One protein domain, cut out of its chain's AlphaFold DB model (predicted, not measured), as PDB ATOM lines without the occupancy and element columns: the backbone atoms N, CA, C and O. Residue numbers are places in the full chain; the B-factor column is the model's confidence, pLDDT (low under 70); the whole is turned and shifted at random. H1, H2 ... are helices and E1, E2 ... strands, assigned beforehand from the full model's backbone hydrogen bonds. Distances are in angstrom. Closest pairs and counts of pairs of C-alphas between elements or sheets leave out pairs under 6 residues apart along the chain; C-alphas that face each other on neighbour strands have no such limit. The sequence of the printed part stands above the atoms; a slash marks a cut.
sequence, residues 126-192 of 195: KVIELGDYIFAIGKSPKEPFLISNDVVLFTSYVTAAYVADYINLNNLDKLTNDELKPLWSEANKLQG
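This is residues 126 to 192 of the 195 residues of an uncharacterized protein of Planktothrix serta PCC 8927 (UniProt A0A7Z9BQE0). A two-stranded hairpin, E1 and E2, packs on helix H1, and a second helix, H2, crosses H1 away from the hairpin. A long loop, residues 140 to 156, swings out between E2 and H1. The 67 printed residues run E1, E2, H1, H2, mixed helices and strands, the sheet antiparallel; the whole is compact, radius of gyration of the C-alphas 11.4 A, spanning 34 by 28 by 21 A.

E1, residues 126 to 131, and E2, residues 134 to 139, form a hairpin, with N 128 and O 136 2.8 A apart, within hydrogen-bond range. H1, residues 157 to 169, comes closest to E1 at the C-alphas of Val 127 and Ala 161, 6.1 A. H2, residues 177 to 190, touches residues 158 to 163 of H1 alone, closest at the C-alphas of Thr 159 and Ala 187, 5.4 A, at a steep tilt of 57 degrees, opposite ways. H2 is apart from E1 and E2. Every O i to N i+4 pair is within hydrogen-bond range in H1, 8 of 10 in H2.

E1 begins at C-alpha 126 (-34.689, -11.955, 1.469) and measures 15.5 A, E2 16.9 A, H1 17.8 A and H2 20.1 A, ending at C-alpha 190 (-19.729, -18.259, -10.073).

The C-alphas farthest apart, of Glu 143 and Gly 192, are 34.8 A apart. The printed part has no cut; the link E2 to H1 is long, and residues 140 to 152 have pLDDT under 70.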
ATOM      1  N   LYS A 126     -35.478 -11.049   0.635       85.75
ATOM      2  CA  LYS A 126     -34.689 -11.955   1.469       85.75
ATOM      3  C   LYS A 126     -34.837 -13.389   0.990       85.75
ATOM      4  O   LYS A 126     -35.855 -13.759   0.404       85.75
ATOM      5  N   VAL A 127     -33.822 -14.192   1.286       86.38
ATOM      6  CA  VAL A 127     -33.877 -15.641   1.103       86.38
ATOM      7  C   VAL A 127     -34.643 -16.254   2.275       86.38
ATOM      8  O   VAL A 127     -34.358 -15.950   3.431       86.38
ATOM      9  N   ILE A 128     -35.612 -17.107   1.967       84.94
ATOM     10  CA  ILE A 128     -36.430 -17.846   2.925       84.94
ATOM     11  C   ILE A 128     -36.074 -19.324   2.782       84.94
ATOM     12  O   ILE A 128     -36.185 -19.885   1.693       84.94
ATOM     13  N   GLU A 129     -35.652 -19.954   3.872       84.81
ATOM     14  CA  GLU A 129     -35.408 -21.395   3.921       84.81
ATOM     15  C   GLU A 129     -36.729 -22.127   4.193       84.81
ATOM     16  O   GLU A 129     -37.411 -21.849   5.181       84.81
ATOM     17  N   LEU A 130     -37.119 -23.028   3.287       80.94
ATOM     18  CA  LEU A 130     -38.389 -23.765   3.347       80.94
ATOM     19  C   LEU A 130     -38.220 -25.227   3.791       80.94
ATOM     20  O   LEU A 130     -39.209 -25.931   3.983       80.94
ATOM     21  N   GLY A 131     -36.982 -25.695   3.938       74.25
ATOM     22  CA  GLY A 131     -36.632 -27.066   4.301       74.25
ATOM     23  C   GLY A 131     -35.208 -27.399   3.864       74.25
ATOM     24  O   GLY A 131     -34.492 -26.523   3.380       74.25
ATOM     25  N   ASP A 132     -34.822 -28.671   3.998       76.12
ATOM     26  CA  ASP A 132     -33.466 -29.141   3.697       76.12
ATOM     27  C   ASP A 132     -33.053 -28.771   2.261       76.12
ATOM     28  O   ASP A 132     -33.468 -29.405   1.289       76.12
ATOM     29  N   TYR A 133     -32.207 -27.743   2.146       72.31
ATOM     30  CA  TYR A 133     -31.645 -27.225   0.893       72.31
ATOM     31  C   TYR A 133     -32.654 -26.601  -0.083       72.31
ATOM     32  O   TYR A 133     -32.346 -26.471  -1.267       72.31
ATOM     33  N   ILE A 134     -33.839 -26.193   0.381       81.75
ATOM     34  CA  ILE A 134     -34.833 -25.509  -0.458       81.75
ATOM     35  C   ILE A 134     -34.966 -24.060  -0.012       81.75
ATOM     36  O   ILE A 134     -35.354 -23.766   1.122       81.75
ATOM     37  N   PHE A 135     -34.699 -23.154  -0.946       81.81
ATOM     38  CA  PHE A 135     -34.696 -21.718  -0.722       81.81
ATOM     39  C   PHE A 135     -35.683 -21.026  -1.659       81.81
ATOM     40  O   PHE A 135     -35.778 -21.357  -2.839       81.81
ATOM     41  N   ALA A 136     -36.391 -20.032  -1.141       84.38
ATOM     42  CA  ALA A 136     -37.242 -19.128  -1.905       84.38
ATOM     43  C   ALA A 136     -36.791 -17.679  -1.697       84.38
ATOM     44  O   ALA A 136     -36.033 -17.383  -0.775       84.38
ATOM     45  N   ILE A 137     -37.267 -16.766  -2.541       82.88
ATOM     46  CA  ILE A 137     -37.036 -15.324  -2.390       82.88
ATOM     47  C   ILE A 137     -38.375 -14.658  -2.098       82.88
ATOM     48  O   ILE A 137     -39.334 -14.863  -2.836       82.88
ATOM     49  N   GLY A 138     -38.441 -13.847  -1.045       74.81
ATOM     50  CA  GLY A 138     -39.657 -13.121  -0.677       74.81
ATOM     51  C   GLY A 138     -39.373 -11.712  -0.171       74.81
ATOM     52  O   GLY A 138     -38.292 -11.438   0.356       74.81
ATOM     53  N   LYS A 139     -40.356 -10.811  -0.318       74.81
ATOM     54  CA  LYS A 139     -40.363  -9.535   0.415       74.81
ATOM     55  C   LYS A 139     -40.486  -9.834   1.918       74.81
ATOM     56  O   LYS A 139     -41.149 -10.797   2.284       74.81
ATOM     57  N   SER A 140     -39.794  -9.051   2.750       64.00
ATOM     58  CA  SER A 140     -39.691  -9.134   4.225       64.00
ATOM     59  C   SER A 140     -40.762  -9.977   4.967       64.00
ATOM     60  O   SER A 140     -41.955  -9.772   4.749       64.00
ATOM     61  N   PRO A 141     -40.382 -10.812   5.961       47.91
ATOM     62  CA  PRO A 141     -41.273 -11.771   6.642       47.91
ATOM     63  C   PRO A 141     -42.433 -11.162   7.454       47.91
ATOM     64  O   PRO A 141     -43.195 -11.899   8.074       47.91
ATOM     65  N   LYS A 142     -42.572  -9.830   7.501       42.53
ATOM     66  CA  LYS A 142     -43.712  -9.157   8.149       42.53
ATOM     67  C   LYS A 142     -44.988  -9.189   7.308       42.53
ATOM     68  O   LYS A 142     -46.058  -8.927   7.848       42.53
ATOM     69  N   GLU A 143     -44.883  -9.519   6.026       40.50
ATOM     70  CA  GLU A 143     -46.030  -9.668   5.138       40.50
ATOM     71  C   GLU A 143     -46.028 -11.069   4.517       40.50
ATOM     72  O   GLU A 143     -44.959 -11.639   4.281       40.50
ATOM     73  N   PRO A 144     -47.207 -11.666   4.268       40.19
ATOM     74  CA  PRO A 144     -47.285 -12.894   3.495       40.19
ATOM     75  C   PRO A 144     -46.629 -12.666   2.129       40.19
ATOM     76  O   PRO A 144     -46.988 -11.751   1.389       40.19
ATOM     77  N   PHE A 145     -45.645 -13.502   1.804       45.84
ATOM     78  CA  PHE A 145     -44.956 -13.444   0.526       45.84
ATOM     79  C   PHE A 145     -45.920 -13.921  -0.563       45.84
ATOM     80  O   PHE A 145     -46.249 -15.101  -0.672       45.84
ATOM     81  N   LEU A 146     -46.413 -12.986  -1.368       38.62
ATOM     82  CA  LEU A 146     -47.179 -13.314  -2.561       38.62
ATOM     83  C   LEU A 146     -46.175 -13.627  -3.659       38.62
ATOM     84  O   LEU A 146     -45.795 -12.780  -4.462       38.62
ATOM     85  N   ILE A 147     -45.683 -14.855  -3.626       49.97
ATOM     86  CA  ILE A 147     -44.985 -15.415  -4.756       49.97
ATOM     87  C   ILE A 147     -46.078 -16.179  -5.516       49.97
ATOM     88  O   ILE A 147     -46.654 -17.122  -4.979       49.97
ATOM     89  N   SER A 148     -46.502 -15.659  -6.669       42.94
ATOM     90  CA  SER A 148     -47.708 -16.107  -7.391       42.94
ATOM     91  C   SER A 148     -47.478 -17.459  -8.108       42.94
ATOM     92  O   SER A 148     -46.785 -18.305  -7.554       42.94
ATOM     93  N   ASN A 149     -47.941 -17.730  -9.338       47.41
ATOM     94  CA  ASN A 149     -47.499 -18.928 -10.115       47.41
ATOM     95  C   ASN A 149     -46.002 -18.858 -10.523       47.41
ATOM     96  O   ASN A 149     -45.527 -19.496 -11.456       47.41
ATOM     97  N   ASP A 150     -45.289 -18.043  -9.768       50.22
ATOM     98  CA  ASP A 150     -44.158 -17.176  -9.984       50.22
ATOM     99  C   ASP A 150     -43.182 -17.407  -8.807       50.22
ATOM    100  O   ASP A 150     -42.378 -16.537  -8.474       50.22
ATOM    101  N   VAL A 151     -43.296 -18.575  -8.133       62.00
ATOM    102  CA  VAL A 151     -42.400 -19.048  -7.065       62.00
ATOM    103  C   VAL A 151     -41.247 -19.807  -7.656       62.00
ATOM    104  O   VAL A 151     -41.368 -20.960  -8.063       62.00
ATOM    105  N   VAL A 152     -40.097 -19.149  -7.651       69.62
ATOM    106  CA  VAL A 152     -38.837 -19.776  -8.004       69.62
ATOM    107  C   VAL A 152     -38.237 -20.367  -6.740       69.62
ATOM    108  O   VAL A 152     -37.895 -19.649  -5.797       69.62
ATOM    109  N   LEU A 153     -38.120 -21.689  -6.740       79.50
ATOM    110  CA  LEU A 153     -37.389 -22.425  -5.724       79.50
ATOM    111  C   LEU A 153     -35.962 -22.653  -6.204       79.50
ATOM    112  O   LEU A 153     -35.718 -23.021  -7.353       79.50
ATOM    113  N   PHE A 154     -35.025 -22.466  -5.291       82.50
ATOM    114  CA  PHE A 154     -33.607 -22.665  -5.512       82.50
ATOM    115  C   PHE A 154     -33.112 -23.772  -4.592       82.50
ATOM    116  O   PHE A 154     -33.510 -23.863  -3.434       82.50
ATOM    117  N   THR A 155     -32.196 -24.585  -5.103       82.56
ATOM    118  CA  THR A 155     -31.516 -25.634  -4.331       82.56
ATOM    119  C   THR A 155     -30.224 -25.147  -3.669       82.56
ATOM    120  O   THR A 155     -29.552 -25.899  -2.971       82.56
ATOM    121  N   SER A 156     -29.854 -23.883  -3.900       85.56
ATOM    122  CA  SER A 156     -28.663 -23.243  -3.347       85.56
ATOM    123  C   SER A 156     -29.027 -21.881  -2.772       85.56
ATOM    124  O   SER A 156     -29.613 -21.042  -3.464       85.56
ATOM    125  N   TYR A 157     -28.620 -21.647  -1.522       88.12
ATOM    126  CA  TYR A 157     -28.720 -20.341  -0.878       88.12
ATOM    127  C   TYR A 157     -28.015 -19.266  -1.707       88.12
ATOM    128  O   TYR A 157     -28.534 -18.168  -1.852       88.12
ATOM    129  N   VAL A 158     -26.853 -19.584  -2.281       87.69
ATOM    130  CA  VAL A 158     -26.029 -18.631  -3.034       87.69
ATOM    131  C   VAL A 158     -26.764 -18.165  -4.285       87.69
ATOM    132  O   VAL A 158     -26.817 -16.967  -4.548       87.69
ATOM    133  N   THR A 159     -27.397 -19.087  -5.013       88.12
ATOM    134  CA  THR A 159     -28.210 -18.737  -6.185       88.12
ATOM    135  C   THR A 159     -29.412 -17.877  -5.789       88.12
ATOM    136  O   THR A 159     -29.669 -16.858  -6.427       88.12
ATOM    137  N   ALA A 160     -30.117 -18.237  -4.711       88.56
ATOM    138  CA  ALA A 160     -31.244 -17.444  -4.215       88.56
ATOM    139  C   ALA A 160     -30.806 -16.038  -3.762       88.56
ATOM    140  O   ALA A 160     -31.448 -15.044  -4.095       88.56
ATOM    141  N   ALA A 161     -29.691 -15.946  -3.038       90.25
ATOM    142  CA  ALA A 161     -29.105 -14.702  -2.555       90.25
ATOM    143  C   ALA A 161     -28.668 -13.793  -3.707       90.25
ATOM    144  O   ALA A 161     -28.947 -12.599  -3.673       90.25
ATOM    145  N   TYR A 162     -28.059 -14.357  -4.751       91.38
ATOM    146  CA  TYR A 162     -27.666 -13.620  -5.952       91.38
ATOM    147  C   TYR A 162     -28.847 -12.966  -6.653       91.38
ATOM    148  O   TYR A 162     -28.813 -11.775  -6.959       91.38
ATOM    149  N   VAL A 163     -29.928 -13.718  -6.843       89.81
ATOM    150  CA  VAL A 163     -31.146 -13.182  -7.450       89.81
ATOM    151  C   VAL A 163     -31.797 -12.136  -6.533       89.81
ATOM    152  O   VAL A 163     -32.208 -11.082  -7.014       89.81
ATOM    153  N   ALA A 164     -31.849 -12.366  -5.217       89.25
ATOM    154  CA  ALA A 164     -32.398 -11.398  -4.266       89.25
ATOM    155  C   ALA A 164     -31.598 -10.082  -4.248       89.25
ATOM    156  O   ALA A 164     -32.184  -8.998  -4.257       89.25
ATOM    157  N   ASP A 165     -30.269 -10.160  -4.270       91.69
ATOM    158  CA  ASP A 165     -29.386  -8.996  -4.345       91.69
ATOM    159  C   ASP A 165     -29.565  -8.234  -5.647       91.69
ATOM    160  O   ASP A 165     -29.669  -7.010  -5.617       91.69
ATOM    161  N   TYR A 166     -29.678  -8.935  -6.774       91.06
ATOM    162  CA  TYR A 166     -29.951  -8.305  -8.060       91.06
ATOM    163  C   TYR A 166     -31.259  -7.500  -8.034       91.06
ATOM    164  O   TYR A 166     -31.282  -6.348  -8.472       91.06
ATOM    165  N   ILE A 167     -32.334  -8.067  -7.479       89.00
ATOM    166  CA  ILE A 167     -33.629  -7.381  -7.357       89.00
ATOM    167  C   ILE A 167     -33.504  -6.135  -6.465       89.00
ATOM    168  O   ILE A 167     -33.989  -5.068  -6.842       89.00
ATOM    169  N   ASN A 168     -32.830  -6.249  -5.314       89.88
ATOM    170  CA  ASN A 168     -32.613  -5.121  -4.401       89.88
ATOM    171  C   ASN A 168     -31.779  -4.005  -5.057       89.88
ATOM    172  O   ASN A 168     -32.160  -2.841  -4.991       89.88
ATOM    173  N   LEU A 169     -30.666  -4.348  -5.715       90.81
ATOM    174  CA  LEU A 169     -29.749  -3.382  -6.336       90.81
ATOM    175  C   LEU A 169     -30.386  -2.624  -7.506       90.81
ATOM    176  O   LEU A 169     -30.061  -1.460  -7.730       90.81
ATOM    177  N   ASN A 170     -31.300  -3.267  -8.234       90.06
ATOM    178  CA  ASN A 170     -31.991  -2.674  -9.379       90.06
ATOM    179  C   ASN A 170     -33.377  -2.105  -9.028       90.06
ATOM    180  O   ASN A 170     -34.084  -1.647  -9.922       90.06
ATOM    181  N   ASN A 171     -33.769  -2.111  -7.747       87.88
ATOM    182  CA  ASN A 171     -35.085  -1.665  -7.269       87.88
ATOM    183  C   ASN A 171     -36.260  -2.308  -8.033       87.88
ATOM    184  O   ASN A 171     -37.225  -1.634  -8.392       87.88
ATOM    185  N   LEU A 172     -36.168  -3.612  -8.310       83.56
ATOM    186  CA  LEU A 172     -37.181  -4.337  -9.075       83.56
ATOM    187  C   LEU A 172     -38.284  -4.897  -8.166       83.56
ATOM    188  O   LEU A 172     -38.051  -5.287  -7.020       83.56
ATOM    189  N   ASP A 173     -39.502  -4.989  -8.701       78.00
ATOM    190  CA  ASP A 173     -40.640  -5.585  -7.989       78.00
ATOM    191  C   ASP A 173     -40.808  -7.093  -8.232       78.00
ATOM    192  O   ASP A 173     -41.394  -7.809  -7.419       78.00
ATOM    193  N   LYS A 174     -40.324  -7.578  -9.376       74.12
ATOM    194  CA  LYS A 174     -40.345  -8.985  -9.783       74.12
ATOM    195  C   LYS A 174     -39.389  -9.197 -10.950       74.12
ATOM    196  O   LYS A 174     -39.020  -8.235 -11.620       74.12
ATOM    197  N   LEU A 175     -39.053 -10.455 -11.209       76.75
ATOM    198  CA  LEU A 175     -38.345 -10.876 -12.414       76.75
ATOM    199  C   LEU A 175     -39.278 -11.699 -13.296       76.75
ATOM    200  O   LEU A 175     -40.090 -12.484 -12.804       76.75
ATOM    201  N   THR A 176     -39.145 -11.534 -14.605       79.62
ATOM    202  CA  THR A 176     -39.716 -12.454 -15.588       79.62
ATOM    203  C   THR A 176     -38.860 -13.720 -15.702       79.62
ATOM    204  O   THR A 176     -37.684 -13.741 -15.336       79.62
ATOM    205  N   ASN A 177     -39.427 -14.792 -16.263       74.44
ATOM    206  CA  ASN A 177     -38.687 -16.038 -16.495       74.44
ATOM    207  C   ASN A 177     -37.456 -15.851 -17.397       74.44
ATOM    208  O   ASN A 177     -36.471 -16.573 -17.242       74.44
ATOM    209  N   ASP A 178     -37.501 -14.909 -18.338       79.06
ATOM    210  CA  ASP A 178     -36.389 -14.668 -19.258       79.06
ATOM    211  C   ASP A 178     -35.274 -13.822 -18.631       79.06
ATOM    212  O   ASP A 178     -34.116 -13.998 -18.999       79.06
ATOM    213  N   GLU A 179     -35.581 -13.003 -17.622       82.56
ATOM    214  CA  GLU A 179     -34.581 -12.304 -16.798       82.56
ATOM    215  C   GLU A 179     -33.955 -13.226 -15.742       82.56
ATOM    216  O   GLU A 179     -32.788 -13.083 -15.389       82.56
ATOM    217  N   LEU A 180     -34.702 -14.220 -15.258       82.88
ATOM    218  CA  LEU A 180     -34.222 -15.159 -14.246       82.88
ATOM    219  C   LEU A 180     -33.170 -16.144 -14.785       82.88
ATOM    220  O   LEU A 180     -32.192 -16.442 -14.102       82.88
ATOM    221  N   LYS A 181     -33.370 -16.676 -15.997       80.44
ATOM    222  CA  LYS A 181     -32.458 -17.655 -16.624       80.44
ATOM    223  C   LYS A 181     -30.992 -17.194 -16.682       80.44
ATOM    224  O   LYS A 181     -30.133 -17.991 -16.291       80.44
ATOM    225  N   PRO A 182     -30.659 -15.975 -17.161       85.69
ATOM    226  CA  PRO A 182     -29.274 -15.519 -17.190       85.69
ATOM    227  C   PRO A 182     -28.696 -15.379 -15.780       85.69
ATOM    228  O   PRO A 182     -27.601 -15.876 -15.549       85.69
ATOM    229  N   LEU A 183     -29.454 -14.840 -14.817       87.19
ATOM    230  CA  LEU A 183     -29.000 -14.706 -13.426       87.19
ATOM    231  C   LEU A 183     -28.716 -16.063 -12.772       87.19
ATOM    232  O   LEU A 183     -27.722 -16.229 -12.070       87.19
ATOM    233  N   TRP A 184     -29.564 -17.061 -13.032       85.25
ATOM    234  CA  TRP A 184     -29.336 -18.431 -12.575       85.25
ATOM    235  C   TRP A 184     -28.060 -19.030 -13.182       85.25
ATOM    236  O   TRP A 184     -27.270 -19.659 -12.477       85.25
ATOM    237  N   SER A 185     -27.833 -18.804 -14.480       83.50
ATOM    238  CA  SER A 185     -26.623 -19.249 -15.179       83.50
ATOM    239  C   SER A 185     -25.367 -18.574 -14.623       83.50
ATOM    240  O   SER A 185     -24.388 -19.254 -14.322       83.50
ATOM    241  N   GLU A 186     -25.403 -17.258 -14.412       87.19
ATOM    242  CA  GLU A 186     -24.306 -16.481 -13.823       87.19
ATOM    243  C   GLU A 186     -23.979 -16.948 -12.404       87.19
ATOM    244  O   GLU A 186     -22.824 -17.255 -12.110       87.19
ATOM    245  N   ALA A 187     -24.990 -17.103 -11.546       85.12
ATOM    246  CA  ALA A 187     -24.807 -17.602 -10.188       85.12
ATOM    247  C   ALA A 187     -24.198 -19.013 -10.163       85.12
ATOM    248  O   ALA A 187     -23.358 -19.317  -9.316       85.12
ATOM    249  N   ASN A 188     -24.593 -19.894 -11.084       80.06
ATOM    250  CA  ASN A 188     -24.036 -21.244 -11.163       80.06
ATOM    251  C   ASN A 188     -22.622 -21.278 -11.751       80.06
ATOM    252  O   ASN A 188     -21.817 -22.105 -11.326       80.06
ATOM    253  N   LYS A 189     -22.297 -20.376 -12.684       83.06
ATOM    254  CA  LYS A 189     -20.924 -20.181 -13.173       83.06
ATOM    255  C   LYS A 189     -20.006 -19.683 -12.066       83.06
ATOM    256  O   LYS A 189     -18.922 -20.228 -11.895       83.06
ATOM    257  N   LEU A 190     -20.459 -18.715 -11.262       77.94
ATOM    258  CA  LEU A 190     -19.729 -18.259 -10.073       77.94
ATOM    259  C   LEU A 190     -19.455 -19.420  -9.112       77.94
ATOM    260  O   LEU A 190     -18.349 -19.543  -8.591       77.94
ATOM    261  N   GLN A 191     -20.435 -20.312  -8.947       78.12
ATOM    262  CA  GLN A 191     -20.321 -21.524  -8.135       78.12
ATOM    263  C   GLN A 191     -19.475 -22.648  -8.759       78.12
ATOM    264  O   GLN A 191     -19.261 -23.666  -8.104       78.12
ATOM    265  N   GLY A 192     -19.002 -22.503 -10.002       77.69
ATOM    266  CA  GLY A 192     -18.287 -23.562 -10.723       77.69
ATOM    267  C   GLY A 192     -19.153 -24.789 -11.043       77.69
ATOM    268  O   GLY A 192     -18.625 -25.868 -11.299       77.69
TER     269      GLY A 192